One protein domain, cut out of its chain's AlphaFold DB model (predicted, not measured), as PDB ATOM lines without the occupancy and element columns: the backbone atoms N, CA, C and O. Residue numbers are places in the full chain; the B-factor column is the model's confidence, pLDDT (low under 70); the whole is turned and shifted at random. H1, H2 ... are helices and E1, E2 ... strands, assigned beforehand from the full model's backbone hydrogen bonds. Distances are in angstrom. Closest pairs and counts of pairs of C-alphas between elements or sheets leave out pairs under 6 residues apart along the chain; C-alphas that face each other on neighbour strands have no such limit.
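AT A GLANCE: This is residues 13 to 18 and 34 to 143 of the 143 residues of an uncharacterized protein of Rhodospirillaceae bacterium (UniProt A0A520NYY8). A long helical hairpin, H2 and H3, makes the body, with H1 and H4 on H3 at steep tilts and a small strand hairpin, E1 and E2, at one side. H3 is in the middle, between H2 and H4, while H1 meets the last part of H3. The printed part has 116 residues, with four named helices and then two antiparallel strands, and is mostly helix. It is compact, with a radius of gyration of the C-alphas of 15.2 A and spans of 47 by 32 by 21 A.

HOW THE PARTS SIT: H1, residues 34 to 52, is close to but not clearly touching H2, residues 54 to 82; their closest C-alphas, of Val 49 and Phe 57, are 5.9 A apart. H3, residues 88 to 110, is the hub. H2 and H3 touch as a hairpin, opposite ways at a shallow tilt of 34 degrees, only just short of steep; the closest C-alphas, of Gln 73 and Ala 95, are 5.2 A apart. H1 touches H3 at residues 104 to 110 alone, the same way at a steep tilt of 43 degrees; the closest C-alphas, of Ala 48 and Ala 110, are 5.1 A apart. H1, H2 and H3 form an up-and-down bundle, each helix running against the one before. H4, residues 118 to 127, touches H3 at residues 98 to 108 alone, opposite ways at a steep tilt of 46 degrees; the closest C-alphas, of Ala 105 and Phe 119, are 5.3 A apart. H4 and H2 are apart. E1, residues 132 to 136, and E2, residues 139 to 142, form an antiparallel hairpin, with N 133 and O 141 within hydrogen-bond range at 2.9 A. Every O i to N i+4 pair is within hydrogen-bond range in H1, H3 and H4, and 23 of 25 in H2.

IN THESE COORDINATES: H1 begins at C-alpha 34, (63.090, 3.115, 310.505), and is 25.9 A long. H2 measures 42.0 A, H3 32.2 A and H4 14.3 A. E1 measures 11.5 A, and E2 9.7 A, ending at C-alpha 142, (49.416, 9.007, 312.778).

THE WHOLE: The C-alphas of Asp 50 and Gly 84 are the two farthest apart, at 47.0 A. Residues 19 to 33 are not printed, and C-alphas 18 and 34 are 23.4 A apart across this cut. No link between named elements is long. The mean pLDDT of the printed part is 92.7, and no printed residue is under 70.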
ATOM      1  N   PRO A  13      44.396   6.526 312.440       96.19
ATOM      2  CA  PRO A  13      44.496   7.839 313.055       96.19
ATOM      3  C   PRO A  13      44.528   7.734 314.584       96.19
ATOM      4  O   PRO A  13      43.862   6.886 315.179       96.19
ATOM      5  N   VAL A  14      45.247   8.654 315.215       96.12
ATOM      6  CA  VAL A  14      45.259   8.895 316.658       96.12
ATOM      7  C   VAL A  14      44.741  10.308 316.890       96.12
ATOM      8  O   VAL A  14      45.187  11.244 316.248       96.12
ATOM      9  N   THR A  15      43.742  10.486 317.752       92.62
ATOM     10  CA  THR A  15      43.021  11.773 317.832       92.62
ATOM     11  C   THR A  15      43.290  12.556 319.108       92.62
ATOM     12  O   THR A  15      42.863  13.702 319.210       92.62
ATOM     13  N   THR A  16      43.964  11.958 320.092       92.00
ATOM     14  CA  THR A  16      44.311  12.620 321.356       92.00
ATOM     15  C   THR A  16      45.763  12.353 321.730       92.00
ATOM     16  O   THR A  16      46.324  11.308 321.394       92.00
ATOM     17  N   TRP A  17      46.366  13.300 322.442       91.44
ATOM     18  CA  TRP A  17      47.730  13.161 322.941       91.44
ATOM     19  C   TRP A  17      47.883  12.001 323.927       91.44
ATOM     20  O   TRP A  17      48.929  11.368 323.941       91.44
ATOM     21  N   GLN A  18      46.845  11.681 324.706       91.31
ATOM     22  CA  GLN A  18      46.844  10.514 325.590       91.31
ATOM     23  C   GLN A  18      46.972   9.214 324.788       91.31
ATOM     24  O   GLN A  18      47.834   8.397 325.084       91.31
ATOM     25  N   TRP A  34      61.834   2.443 310.178       90.81
ATOM     26  CA  TRP A  34      63.090   3.115 310.505       90.81
ATOM     27  C   TRP A  34      64.257   2.615 309.654       90.81
ATOM     28  O   TRP A  34      64.960   3.440 309.090       90.81
ATOM     29  N   ASP A  35      64.381   1.306 309.423       93.19
ATOM     30  CA  ASP A  35      65.399   0.740 308.527       93.19
ATOM     31  C   ASP A  35      65.273   1.309 307.099       93.19
ATOM     32  O   ASP A  35      66.260   1.585 306.411       93.19
ATOM     33  N   GLY A  36      64.033   1.507 306.635       93.38
ATOM     34  CA  GLY A  36      63.746   2.149 305.356       93.38
ATOM     35  C   GLY A  36      64.132   3.628 305.328       93.38
ATOM     36  O   GLY A  36      64.634   4.102 304.307       93.38
ATOM     37  N   GLU A  37      63.911   4.353 306.427       95.06
ATOM     38  CA  GLU A  37      64.351   5.741 306.579       95.06
ATOM     39  C   GLU A  37      65.874   5.842 306.592       95.06
ATOM     40  O   GLU A  37      66.420   6.591 305.785       95.06
ATOM     41  N   ASP A  38      66.552   5.042 307.410       95.06
ATOM     42  CA  ASP A  38      68.009   5.049 307.548       95.06
ATOM     43  C   ASP A  38      68.703   4.774 306.213       95.06
ATOM     44  O   ASP A  38      69.630   5.489 305.830       95.06
ATOM     45  N   ARG A  39      68.206   3.796 305.445       95.44
ATOM     46  CA  ARG A  39      68.733   3.502 304.106       95.44
ATOM     47  C   ARG A  39      68.609   4.705 303.168       95.44
ATOM     48  O   ARG A  39      69.585   5.085 302.531       95.44
ATOM     49  N   ILE A  40      67.425   5.315 303.079       95.44
ATOM     50  CA  ILE A  40      67.210   6.477 302.200       95.44
ATOM     51  C   ILE A  40      68.039   7.677 302.676       95.44
ATOM     52  O   ILE A  40      68.594   8.400 301.853       95.44
ATOM     53  N   ALA A  41      68.135   7.900 303.986       96.38
ATOM     54  CA  ALA A  41      68.926   8.983 304.556       96.38
ATOM     55  C   ALA A  41      70.417   8.822 304.237       96.38
ATOM     56  O   ALA A  41      71.045   9.787 303.801       96.38
ATOM     57  N   ALA A  42      70.963   7.610 304.371       96.50
ATOM     58  CA  ALA A  42      72.346   7.309 304.015       96.50
ATOM     59  C   ALA A  42      72.629   7.575 302.525       96.50
ATOM     60  O   ALA A  42      73.608   8.254 302.198       96.50
ATOM     61  N   ASP A  43      71.740   7.121 301.635       96.38
ATOM     62  CA  ASP A  43      71.862   7.345 300.190       96.38
ATOM     63  C   ASP A  43      71.861   8.851 299.857       96.38
ATOM     64  O   ASP A  43      72.734   9.346 299.138       96.38
ATOM     65  N   LEU A  44      70.918   9.613 300.425       96.56
ATOM     66  CA  LEU A  44      70.825  11.060 300.205       96.56
ATOM     67  C   LEU A  44      72.015  11.819 300.783       96.56
ATOM     68  O   LEU A  44      72.478  12.776 300.168       96.56
ATOM     69  N   MET A  45      72.510  11.410 301.951       96.75
ATOM     70  CA  MET A  45      73.683  12.021 302.563       96.75
ATOM     71  C   MET A  45      74.912  11.851 301.670       96.75
ATOM     72  O   MET A  45      75.645  12.819 301.480       96.75
ATOM     73  N   SER A  46      75.112  10.667 301.081       97.00
ATOM     74  CA  SER A  46      76.200  10.447 300.121       97.00
ATOM     75  C   SER A  46      76.086  11.401 298.930       97.00
ATOM     76  O   SER A  46      77.023  12.144 298.647       97.00
ATOM     77  N   VAL A  47      74.911  11.458 298.290       96.94
ATOM     78  CA  VAL A  47      74.663  12.336 297.132       96.94
ATOM     79  C   VAL A  47      74.849  13.814 297.486       96.94
ATOM     80  O   VAL A  47      75.448  14.572 296.724       96.94
ATOM     81  N   ALA A  48      74.354  14.244 298.645       96.12
ATOM     82  CA  ALA A  48      74.457  15.627 299.095       96.12
ATOM     83  C   ALA A  48      75.908  16.032 299.401       96.12
ATOM     84  O   ALA A  48      76.316  17.145 299.068       96.12
ATOM     85  N   VAL A  49      76.693  15.139 300.013       97.25
ATOM     86  CA  VAL A  49      78.121  15.368 300.275       97.25
ATOM     87  C   VAL A  49      78.907  15.456 298.969       97.25
ATOM     88  O   VAL A  49      79.747  16.348 298.850       97.25
ATOM     89  N   ASP A  50      78.614  14.600 297.992       96.81
ATOM     90  CA  ASP A  50      79.264  14.638 296.678       96.81
ATOM     91  C   ASP A  50      78.930  15.931 295.916       96.81
ATOM     92  O   ASP A  50      79.798  16.515 295.266       96.81
ATOM     93  N   ALA A  51      77.692  16.422 296.031       94.25
ATOM     94  CA  ALA A  51      77.239  17.632 295.347       94.25
ATOM     95  C   ALA A  51      77.728  18.941 295.996       94.25
ATOM     96  O   ALA A  51      78.029  19.905 295.292       94.25
ATOM     97  N   LEU A  52      77.765  19.012 297.332       94.38
ATOM     98  CA  LEU A  52      78.042  20.251 298.076       94.38
ATOM     99  C   LEU A  52      79.453  20.314 298.668       94.38
ATOM    100  O   LEU A  52      79.902  21.389 299.067       94.38
ATOM    101  N   GLY A  53      80.139  19.177 298.765       96.44
ATOM    102  CA  GLY A  53      81.342  19.020 299.571       96.44
ATOM    103  C   GLY A  53      81.024  18.825 301.059       96.44
ATOM    104  O   GLY A  53      80.126  19.453 301.626       96.44
ATOM    105  N   ARG A  54      81.805  17.960 301.718       95.44
ATOM    106  CA  ARG A  54      81.586  17.517 303.109       95.44
ATOM    107  C   ARG A  54      81.476  18.657 304.120       95.44
ATOM    108  O   ARG A  54      80.607  18.612 304.983       95.44
ATOM    109  N   GLU A  55      82.355  19.649 304.027       96.62
ATOM    110  CA  GLU A  55      82.386  20.778 304.963       96.62
ATOM    111  C   GLU A  55      81.122  21.637 304.837       96.62
ATOM    112  O   GLU A  55      80.398  21.827 305.812       96.62
ATOM    113  N   THR A  56      80.798  22.070 303.614       95.31
ATOM    114  CA  THR A  56      79.609  22.897 303.350       95.31
ATOM    115  C   THR A  56      78.326  22.162 303.723       95.31
ATOM    116  O   THR A  56      77.430  22.757 304.326       95.31
ATOM    117  N   PHE A  57      78.235  20.870 303.395       95.44
ATOM    118  CA  PHE A  57      77.123  20.025 303.817       95.44
ATOM    119  C   PHE A  57      76.997  19.995 305.347       95.44
ATOM    120  O   PHE A  57      75.925  20.297 305.875       95.44
ATOM    121  N   GLY A  58      78.093  19.703 306.055       94.25
ATOM    122  CA  GLY A  58      78.112  19.609 307.515       94.25
ATOM    123  C   GLY A  58      77.655  20.901 308.193       94.25
ATOM    124  O   GLY A  58      76.767  20.866 309.042       94.25
ATOM    125  N   THR A  59      78.184  22.053 307.770       96.06
ATOM    126  CA  THR A  59      77.781  23.357 308.320       96.06
ATOM    127  C   THR A  59      76.300  23.649 308.082       96.06
ATOM    128  O   THR A  59      75.608  24.123 308.982       96.06
ATOM    129  N   ARG A  60      75.785  23.375 306.876       94.19
ATOM    130  CA  ARG A  60      74.381  23.657 306.541       94.19
ATOM    131  C   ARG A  60      73.413  22.785 307.334       94.19
ATOM    132  O   ARG A  60      72.440  23.318 307.859       94.19
ATOM    133  N   ILE A  61      73.681  21.482 307.430       93.94
ATOM    134  CA  ILE A  61      72.823  20.556 308.177       93.94
ATOM    135  C   ILE A  61      72.822  20.897 309.667       93.94
ATOM    136  O   ILE A  61      71.743  21.042 310.234       93.94
ATOM    137  N   ALA A  62      73.990  21.141 310.270       92.56
ATOM    138  CA  ALA A  62      74.075  21.501 311.686       92.56
ATOM    139  C   ALA A  62      73.264  22.769 312.020       92.56
ATOM    140  O   ALA A  62      72.550  22.811 313.020       92.56
ATOM    141  N   ASN A  63      73.314  23.787 311.154       93.56
ATOM    142  CA  ASN A  63      72.532  25.012 311.340       93.56
ATOM    143  C   ASN A  63      71.017  24.763 311.251       93.56
ATOM    144  O   ASN A  63      70.251  25.362 312.006       93.56
ATOM    145  N   ILE A  64      70.578  23.896 310.332       93.38
ATOM    146  CA  ILE A  64      69.161  23.534 310.177       93.38
ATOM    147  C   ILE A  64      68.668  22.753 311.398       93.38
ATOM    148  O   ILE A  64      67.586  23.042 311.905       93.38
ATOM    149  N   GLU A  65      69.451  21.786 311.875       89.75
ATOM    150  CA  GLU A  65      69.106  20.972 313.043       89.75
ATOM    151  C   GLU A  65      68.982  21.819 314.305       89.75
ATOM    152  O   GLU A  65      67.966  21.718 314.989       89.75
ATOM    153  N   LEU A  66      69.957  22.696 314.562       90.38
ATOM    154  CA  LEU A  66      69.951  23.582 315.726       90.38
ATOM    155  C   LEU A  66      68.742  24.528 315.717       90.38
ATOM    156  O   LEU A  66      68.038  24.660 316.715       90.38
ATOM    157  N   ALA A  67      68.462  25.163 314.575       90.62
ATOM    158  CA  ALA A  67      67.304  26.045 314.450       90.62
ATOM    159  C   ALA A  67      65.974  25.279 314.588       90.62
ATOM    160  O   ALA A  67      65.007  25.796 315.150       90.62
ATOM    161  N   GLY A  68      65.920  24.047 314.070       90.19
ATOM    162  CA  GLY A  68      64.745  23.189 314.126       90.19
ATOM    163  C   GLY A  68      64.444  22.680 315.534       90.19
ATOM    164  O   GLY A  68      63.301  22.791 315.977       90.19
ATOM    165  N   SER A  69      65.445  22.150 316.243       89.25
ATOM    166  CA  SER A  69      65.259  21.509 317.550       89.25
ATOM    167  C   SER A  69      64.697  22.469 318.592       89.25
ATOM    168  O   SER A  69      63.706  22.147 319.252       89.25
ATOM    169  N   ASP A  70      65.276  23.667 318.692       88.25
ATOM    170  CA  ASP A  70      64.899  24.656 319.704       88.25
ATOM    171  C   ASP A  70      63.472  25.158 319.467       88.25
ATOM    172  O   ASP A  70      62.645  25.225 320.383       88.25
ATOM    173  N   HIS A  71      63.150  25.451 318.204       91.50
ATOM    174  CA  HIS A  71      61.821  25.896 317.815       91.50
ATOM    175  C   HIS A  71      60.762  24.816 318.074       91.50
ATOM    176  O   HIS A  71      59.729  25.087 318.694       91.50
ATOM    177  N   LEU A  72      61.017  23.580 317.634       92.69
ATOM    178  CA  LEU A  72      60.065  22.476 317.749       92.69
ATOM    179  C   LEU A  72      59.825  22.071 319.203       92.69
ATOM    180  O   LEU A  72      58.686  21.763 319.560       92.69
ATOM    181  N   GLN A  73      60.850  22.116 320.056       90.69
ATOM    182  CA  GLN A  73      60.688  21.837 321.480       90.69
ATOM    183  C   GLN A  73      59.775  22.869 322.157       90.69
ATOM    184  O   GLN A  73      58.847  22.489 322.877       90.69
ATOM    185  N   GLY A  74      59.977  24.163 321.882       89.19
ATOM    186  CA  GLY A  74      59.141  25.239 322.423       89.19
ATOM    187  C   GLY A  74      57.683  25.169 321.950       89.19
ATOM    188  O   GLY A  74      56.755  25.263 322.763       89.19
ATOM    189  N   VAL A  75      57.469  24.947 320.649       90.50
ATOM    190  CA  VAL A  75      56.124  24.795 320.065       90.50
ATOM    191  C   VAL A  75      55.404  23.588 320.663       90.50
ATOM    192  O   VAL A  75      54.269  23.717 321.123       90.50
ATOM    193  N   THR A  76      56.069  22.434 320.717       90.06
ATOM    194  CA  THR A  76      55.485  21.195 321.245       90.06
ATOM    195  C   THR A  76      55.112  21.349 322.720       90.06
ATOM    196  O   THR A  76      53.979  21.064 323.096       90.06
ATOM    197  N   SER A  77      56.014  21.888 323.546       89.94
ATOM    198  CA  SER A  77      55.748  22.151 324.968       89.94
ATOM    199  C   SER A  77      54.505  23.026 325.178       89.94
ATOM    200  O   SER A  77      53.655  22.728 326.020       89.94
ATOM    201  N   THR A  78      54.349  24.067 324.356       89.19
ATOM    202  CA  THR A  78      53.187  24.965 324.409       89.19
ATOM    203  C   THR A  78      51.890  24.247 324.027       89.19
ATOM    204  O   THR A  78      50.862  24.464 324.669       89.19
ATOM    205  N   LEU A  79      51.917  23.393 322.997       87.88
ATOM    206  CA  LEU A  79      50.744  22.634 322.547       87.88
ATOM    207  C   LEU A  79      50.275  21.632 323.602       87.88
ATOM    208  O   LEU A  79      49.101  21.637 323.949       87.88
ATOM    209  N   LEU A  80      51.182  20.830 324.160       87.44
ATOM    210  CA  LEU A  80      50.816  19.838 325.172       87.44
ATOM    211  C   LEU A  80      50.323  20.503 326.465       87.44
ATOM    212  O   LEU A  80      49.319  20.074 327.035       87.44
ATOM    213  N   SER A  81      50.959  21.606 326.879       87.56
ATOM    214  CA  SER A  81      50.543  22.358 328.071       87.56
ATOM    215  C   SER A  81      49.108  22.884 327.961       87.56
ATOM    216  O   SER A  81      48.399  22.938 328.965       87.56
ATOM    217  N   ARG A  82      48.652  23.251 326.752       85.25
ATOM    218  CA  ARG A  82      47.259  23.673 326.508       85.25
ATOM    219  C   ARG A  82      46.249  22.555 326.753       85.25
ATOM    220  O   ARG A  82      45.150  22.844 327.212       85.25
ATOM    221  N   ASP A  83      46.650  21.312 326.515       83.12
ATOM    222  CA  ASP A  83      45.820  20.122 326.710       83.12
ATOM    223  C   ASP A  83      45.999  19.504 328.113       83.12
ATOM    224  O   ASP A  83      45.554  18.386 328.375       83.12
ATOM    225  N   GLY A  84      46.648  20.228 329.036       82.94
ATOM    226  CA  GLY A  84      46.885  19.783 330.413       82.94
ATOM    227  C   GLY A  84      47.924  18.667 330.536       82.94
ATOM    228  O   GLY A  84      48.032  18.040 331.590       82.94
ATOM    229  N   LEU A  85      48.692  18.412 329.475       81.81
ATOM    230  CA  LEU A  85      49.739  17.403 329.436       81.81
ATOM    231  C   LEU A  85      51.095  18.100 329.533       81.81
ATOM    232  O   LEU A  85      51.491  18.849 328.654       81.81
ATOM    233  N   ALA A  86      51.827  17.863 330.615       74.50
ATOM    234  CA  ALA A  86      53.177  18.399 330.802       74.50
ATOM    235  C   ALA A  86      54.213  17.267 330.887       74.50
ATOM    236  O   ALA A  86      55.170  17.338 331.656       74.50
ATOM    237  N   ASP A  87      54.002  16.190 330.123       86.81
ATOM    238  CA  ASP A  87      54.943  15.073 330.068       86.81
ATOM    239  C   ASP A  87      56.155  15.450 329.202       86.81
ATOM    240  O   ASP A  87      56.072  15.589 327.978       86.81
ATOM    241  N   ALA A  88      57.306  15.623 329.852       86.62
ATOM    242  CA  ALA A  88      58.551  15.988 329.185       86.62
ATOM    243  C   ALA A  88      59.040  14.916 328.190       86.62
ATOM    244  O   ALA A  88      59.710  15.248 327.208       86.62
ATOM    245  N   GLY A  89      58.709  13.642 328.417       90.25
ATOM    246  CA  GLY A  89      59.013  12.539 327.509       90.25
ATOM    247  C   GLY A  89      58.186  12.603 326.227       90.25
ATOM    248  O   GLY A  89      58.740  12.433 325.138       90.25
ATOM    249  N   LEU A  90      56.898  12.932 326.331       92.06
ATOM    250  CA  LEU A  90      56.013  13.115 325.182       92.06
ATOM    251  C   LEU A  90      56.419  14.342 324.357       92.06
ATOM    252  O   LEU A  90      56.540  14.240 323.134       92.06
ATOM    253  N   VAL A  91      56.746  15.464 325.017       93.12
ATOM    254  CA  VAL A  91      57.314  16.653 324.350       93.12
ATOM    255  C   VAL A  91      58.575  16.279 323.576       93.12
ATOM    256  O   VAL A  91      58.698  16.600 322.395       93.12
ATOM    257  N   LYS A  92      59.513  15.579 324.226       92.81
ATOM    258  CA  LYS A  92      60.770  15.158 323.602       92.81
ATOM    259  C   LYS A  92      60.530  14.236 322.405       92.81
ATOM    260  O   LYS A  92      61.205  14.383 321.392       92.81
ATOM    261  N   SER A  93      59.572  13.318 322.510       94.38
ATOM    262  CA  SER A  93      59.253  12.356 321.450       94.38
ATOM    263  C   SER A  93      58.669  13.044 320.216       94.38
ATOM    264  O   SER A  93      59.170  12.846 319.108       94.38
ATOM    265  N   ALA A  94      57.669  13.909 320.401       94.38
ATOM    266  CA  ALA A  94      57.046  14.640 319.302       94.38
ATOM    267  C   ALA A  94      58.015  15.645 318.656       94.38
ATOM    268  O   ALA A  94      58.201  15.628 317.436       94.38
ATOM    269  N   ALA A  95      58.703  16.463 319.462       94.31
ATOM    270  CA  ALA A  95      59.675  17.435 318.959       94.31
ATOM    271  C   ALA A  95      60.868  16.754 318.268       94.31
ATOM    272  O   ALA A  95      61.311  17.197 317.206       94.31
ATOM    273  N   GLY A  96      61.366  15.647 318.828       94.25
ATOM    274  CA  GLY A  96      62.454  14.864 318.243       94.25
ATOM    275  C   GLY A  96      62.064  14.250 316.900       94.25
ATOM    276  O   GLY A  96      62.801  14.384 315.927       94.25
ATOM    277  N   SER A  97      60.869  13.661 316.806       95.19
ATOM    278  CA  SER A  97      60.361  13.092 315.551       95.19
ATOM    279  C   SER A  97      60.197  14.155 314.456       95.19
ATOM    280  O   SER A  97      60.597  13.939 313.308       95.19
ATOM    281  N   ALA A  98      59.691  15.338 314.815       95.69
ATOM    282  CA  ALA A  98      59.604  16.473 313.900       95.69
ATOM    283  C   ALA A  98      60.994  16.975 313.463       95.69
ATOM    284  O   ALA A  98      61.199  17.269 312.285       95.69
ATOM    285  N   THR A  99      61.968  17.008 314.378       95.31
ATOM    286  CA  THR A  99      63.357  17.404 314.081       95.31
ATOM    287  C   THR A  99      64.006  16.431 313.094       95.31
ATOM    288  O   THR A  99      64.604  16.858 312.108       95.31
ATOM    289  N   ILE A 100      63.803  15.121 313.276       95.12
ATOM    290  CA  ILE A 100      64.248  14.095 312.319       95.12
ATOM    291  C   ILE A 100      63.606  14.325 310.942       95.12
ATOM    292  O   ILE A 100      64.275  14.230 309.916       95.12
ATOM    293  N   ALA A 101      62.318  14.677 310.884       95.50
ATOM    294  CA  ALA A 101      61.655  14.971 309.614       95.50
ATOM    295  C   ALA A 101      62.214  16.223 308.913       95.50
ATOM    296  O   ALA A 101      62.313  16.229 307.683       95.50
ATOM    297  N   VAL A 102      62.604  17.256 309.671       95.50
ATOM    298  CA  VAL A 102      63.323  18.432 309.146       95.50
ATOM    299  C   VAL A 102      64.672  18.013 308.561       95.50
ATOM    300  O   VAL A 102      64.964  18.359 307.416       95.50
ATOM    301  N   HIS A 103      65.459  17.225 309.300       95.44
ATOM    302  CA  HIS A 103      66.744  16.701 308.834       95.44
ATOM    303  C   HIS A 103      66.589  15.914 307.523       95.44
ATOM    304  O   HIS A 103      67.226  16.220 306.516       95.44
ATOM    305  N   HIS A 104      65.660  14.958 307.487       95.88
ATOM    306  CA  HIS A 104      65.348  14.163 306.301       95.88
ATOM    307  C   HIS A 104      64.930  15.015 305.091       95.88
ATOM    308  O   HIS A 104      65.328  14.736 303.956       95.88
ATOM    309  N   ALA A 105      64.136  16.068 305.301       94.88
ATOM    310  CA  ALA A 105      63.781  16.995 304.231       94.88
ATOM    311  C   ALA A 105      64.992  17.799 303.739       94.88
ATOM    312  O   ALA A 105      65.147  17.980 302.531       94.88
ATOM    313  N   ALA A 106      65.866  18.234 304.648       94.81
ATOM    314  CA  ALA A 106      67.096  18.936 304.303       94.81
ATOM    315  C   ALA A 106      68.047  18.054 303.481       94.81
ATOM    316  O   ALA A 106      68.570  18.525 302.474       94.81
ATOM    317  N   LEU A 107      68.201  16.773 303.839       95.62
ATOM    318  CA  LEU A 107      68.958  15.801 303.041       95.62
ATOM    319  C   LEU A 107      68.395  15.674 301.624       95.62
ATOM    320  O   LEU A 107      69.140  15.757 300.650       95.62
ATOM    321  N   ALA A 108      67.074  15.510 301.502       95.19
ATOM    322  CA  ALA A 108      66.424  15.380 300.203       95.19
ATOM    323  C   ALA A 108      66.648  16.633 299.339       95.19
ATOM    324  O   ALA A 108      67.053  16.521 298.184       95.19
ATOM    325  N   LEU A 109      66.486  17.827 299.917       93.56
ATOM    326  CA  LEU A 109      66.752  19.094 299.231       93.56
ATOM    327  C   LEU A 109      68.222  19.238 298.817       93.56
ATOM    328  O   LEU A 109      68.495  19.634 297.685       93.56
ATOM    329  N   ALA A 110      69.161  18.898 299.701       93.44
ATOM    330  CA  ALA A 110      70.595  18.970 299.431       93.44
ATOM    331  C   ALA A 110      71.033  18.005 298.316       93.44
ATOM    332  O   ALA A 110      71.910  18.341 297.527       93.44
ATOM    333  N   ALA A 111      70.378  16.847 298.210       94.56
ATOM    334  CA  ALA A 111      70.572  15.875 297.137       94.56
ATOM    335  C   ALA A 111      69.779  16.199 295.850       94.56
ATOM    336  O   ALA A 111      69.732  15.383 294.929       94.56
ATOM    337  N   GLY A 112      69.098  17.350 295.781       92.50
ATOM    338  CA  GLY A 112      68.276  17.744 294.629       92.50
ATOM    339  C   GLY A 112      66.977  16.942 294.462       92.50
ATOM    340  O   GLY A 112      66.313  17.046 293.431       92.50
ATOM    341  N   GLN A 113      66.583  16.157 295.464       90.56
ATOM    342  CA  GLN A 113      65.371  15.340 295.475       90.56
ATOM    343  C   GLN A 113      64.218  16.124 296.116       90.56
ATOM    344  O   GLN A 113      64.101  16.229 297.337       90.56
ATOM    345  N   SER A 114      63.334  16.685 295.290       78.12
ATOM    346  CA  SER A 114      62.181  17.479 295.746       78.12
ATOM    347  C   SER A 114      60.835  16.893 295.289       78.12
ATOM    348  O   SER A 114      60.763  15.918 294.543       78.12
ATOM    349  N   GLY A 115      59.729  17.455 295.789       80.75
ATOM    350  CA  GLY A 115      58.374  17.090 295.367       80.75
ATOM    351  C   GLY A 115      57.858  15.772 295.960       80.75
ATOM    352  O   GLY A 115      57.411  15.729 297.110       80.75
ATOM    353  N   ALA A 116      57.855  14.704 295.156       84.38
ATOM    354  CA  ALA A 116      57.238  13.415 295.494       84.38
ATOM    355  C   ALA A 116      58.095  12.518 296.413       84.38
ATOM    356  O   ALA A 116      57.645  11.436 296.800       84.38
ATOM    357  N   HIS A 117      59.302  12.961 296.781       93.12
ATOM    358  CA  HIS A 117      60.218  12.211 297.642       93.12
ATOM    359  C   HIS A 117      59.568  11.855 299.001       93.12
ATOM    360  O   HIS A 117      58.883  12.702 299.591       93.12
ATOM    361  N   PRO A 118      59.765  10.634 299.545       93.81
ATOM    362  CA  PRO A 118      59.142  10.207 300.802       93.81
ATOM    363  C   PRO A 118      59.417  11.150 301.980       93.81
ATOM    364  O   PRO A 118      58.491  11.455 302.729       93.81
ATOM    365  N   PHE A 119      60.632  11.684 302.104       95.38
ATOM    366  CA  PHE A 119      60.968  12.652 303.157       95.38
ATOM    367  C   PHE A 119      60.290  14.014 302.988       95.38
ATOM    368  O   PHE A 119      59.830  14.587 303.973       95.38
ATOM    369  N   ALA A 120      60.099  14.485 301.753       93.56
ATOM    370  CA  ALA A 120      59.301  15.683 301.498       93.56
ATOM    371  C   ALA A 120      57.815  15.456 301.838       93.56
ATOM    372  O   ALA A 120      57.121  16.377 302.266       93.56
ATOM    373  N   ALA A 121      57.299  14.234 301.671       92.44
ATOM    374  CA  ALA A 121      55.955  13.877 302.126       92.44
ATOM    375  C   ALA A 121      55.860  13.798 303.663       92.44
ATOM    376  O   ALA A 121      54.906  14.331 304.222       92.44
ATOM    377  N   LYS A 122      56.848  13.196 304.347       94.00
ATOM    378  CA  LYS A 122      56.910  13.141 305.823       94.00
ATOM    379  C   LYS A 122      56.940  14.534 306.432       94.00
ATOM    380  O   LYS A 122      56.156  14.826 307.324       94.00
ATOM    381  N   PHE A 123      57.781  15.411 305.900       94.38
ATOM    382  CA  PHE A 123      57.853  16.792 306.354       94.38
ATOM    383  C   PHE A 123      56.520  17.534 306.186       94.38
ATOM    384  O   PHE A 123      56.065  18.197 307.115       94.38
ATOM    385  N   ARG A 124      55.826  17.346 305.055       93.88
ATOM    386  CA  ARG A 124      54.489  17.925 304.841       93.88
ATOM    387  C   ARG A 124      53.432  17.409 305.819       93.88
ATOM    388  O   ARG A 124      52.527  18.169 306.149       93.88
ATOM    389  N   LEU A 125      53.533  16.165 306.298       93.69
ATOM    390  CA  LEU A 125      52.657  15.681 307.373       93.69
ATOM    391  C   LEU A 125      52.865  16.508 308.644       93.69
ATOM    392  O   LEU A 125      51.895  17.056 309.158       93.69
ATOM    393  N   PHE A 126      54.113  16.697 309.076       94.75
ATOM    394  CA  PHE A 126      54.415  17.530 310.245       94.75
ATOM    395  C   PHE A 126      53.964  18.982 310.065       94.75
ATOM    396  O   PHE A 126      53.376  19.552 310.979       94.75
ATOM    397  N   GLN A 127      54.156  19.570 308.880       92.69
ATOM    398  CA  GLN A 127      53.644  20.914 308.581       92.69
ATOM    399  C   GLN A 127      52.113  21.002 308.672       92.69
ATOM    400  O   GLN A 127      51.581  22.049 309.027       92.69
ATOM    401  N   ALA A 128      51.405  19.910 308.377       93.75
ATOM    402  CA  ALA A 128      49.958  19.802 308.536       93.75
ATOM    403  C   ALA A 128      49.526  19.459 309.977       93.75
ATOM    404  O   ALA A 128      48.357  19.143 310.202       93.75
ATOM    405  N   GLY A 129      50.452  19.487 310.942       92.44
ATOM    406  CA  GLY A 129      50.199  19.121 312.335       92.44
ATOM    407  C   GLY A 129      50.020  17.621 312.549       92.44
ATOM    408  O   GLY A 129      49.472  17.229 313.573       92.44
ATOM    409  N   ARG A 130      50.445  16.792 311.586       95.25
ATOM    410  CA  ARG A 130      50.338  15.338 311.671       95.25
ATOM    411  C   ARG A 130      51.636  14.709 312.126       95.25
ATOM    412  O   ARG A 130      52.670  14.907 311.485       95.25
ATOM    413  N   TRP A 131      51.574  13.918 313.189       95.31
ATOM    414  CA  TRP A 131      52.737  13.257 313.769       95.31
ATOM    415  C   TRP A 131      52.692  11.742 313.513       95.31
ATOM    416  O   TRP A 131      51.902  11.025 314.126       95.31
ATOM    417  N   PRO A 132      53.547  11.226 312.609       95.44
ATOM    418  CA  PRO A 132      53.838   9.802 312.485       95.44
ATOM    419  C   PRO A 132      54.408   9.210 313.781       95.44
ATOM    420  O   PRO A 132      55.539   9.521 314.158       95.44
ATOM    421  N   LEU A 133      53.646   8.337 314.438       94.94
ATOM    422  CA  LEU A 133      54.023   7.755 315.729       94.94
ATOM    423  C   LEU A 133      54.920   6.526 315.570       94.94
ATOM    424  O   LEU A 133      55.846   6.332 316.349       94.94
ATOM    425  N   GLY A 134      54.661   5.695 314.560       93.12
ATOM    426  CA  GLY A 134      55.339   4.409 314.418       93.12
ATOM    427  C   GLY A 134      54.533   3.391 313.635       93.12
ATOM    428  O   GLY A 134      53.350   3.591 313.350       93.12
ATOM    429  N   VAL A 135      55.188   2.274 313.322       94.00
ATOM    430  CA  VAL A 135      54.520   1.050 312.878       94.00
ATOM    431  C   VAL A 135      54.523   0.066 314.036       94.00
ATOM    432  O   VAL A 135      55.592  -0.357 314.477       94.00
ATOM    433  N   TYR A 136      53.334  -0.316 314.490       93.38
ATOM    434  CA  TYR A 136      53.136  -1.293 315.559       93.38
ATOM    435  C   TYR A 136      52.312  -2.459 315.017       93.38
ATOM    436  O   TYR A 136      51.212  -2.261 314.486       93.38
ATOM    437  N   GLY A 137      52.868  -3.669 315.073       89.62
ATOM    438  CA  GLY A 137      52.367  -4.801 314.293       89.62
ATOM    439  C   GLY A 137      52.393  -4.491 312.789       89.62
ATOM    440  O   GLY A 137      53.460  -4.317 312.210       89.62
ATOM    441  N   ASN A 138      51.218  -4.400 312.158       91.12
ATOM    442  CA  ASN A 138      51.070  -4.038 310.739       91.12
ATOM    443  C   ASN A 138      50.309  -2.712 310.535       91.12
ATOM    444  O   ASN A 138      49.656  -2.500 309.510       91.12
ATOM    445  N   VAL A 139      50.322  -1.836 311.544       94.06
ATOM    446  CA  VAL A 139      49.570  -0.577 311.523       94.06
ATOM    447  C   VAL A 139      50.507   0.602 311.719       94.06
ATOM    448  O   VAL A 139      51.239   0.673 312.702       94.06
ATOM    449  N   PHE A 140      50.458   1.540 310.779       94.81
ATOM    450  CA  PHE A 140      51.110   2.836 310.853       94.81
ATOM    451  C   PHE A 140      50.179   3.844 311.530       94.81
ATOM    452  O   PHE A 140      49.112   4.169 311.002       94.81
ATOM    453  N   PHE A 141      50.585   4.328 312.700       96.06
ATOM    454  CA  PHE A 141      49.803   5.271 313.491       96.06
ATOM    455  C   PHE A 141      50.215   6.712 313.203       96.06
ATOM    456  O   PHE A 141      51.405   7.036 313.153       96.06
ATOM    457  N   ILE A 142      49.219   7.582 313.039       96.50
ATOM    458  CA  ILE A 142      49.416   9.007 312.778       96.50
ATOM    459  C   ILE A 142      48.463   9.845 313.631       96.50
ATOM    460  O   ILE A 142      47.253   9.634 313.581       96.50
ATOM    461  N   PHE A 143      49.011  10.776 314.409       95.06
ATOM    462  CA  PHE A 143      48.256  11.790 315.152       95.06
ATOM    463  C   PHE A 143      47.891  12.965 314.232       95.06
ATOM    464  O   PHE A 143      48.784  13.345 313.444       95.06
TER     465      PHE A 143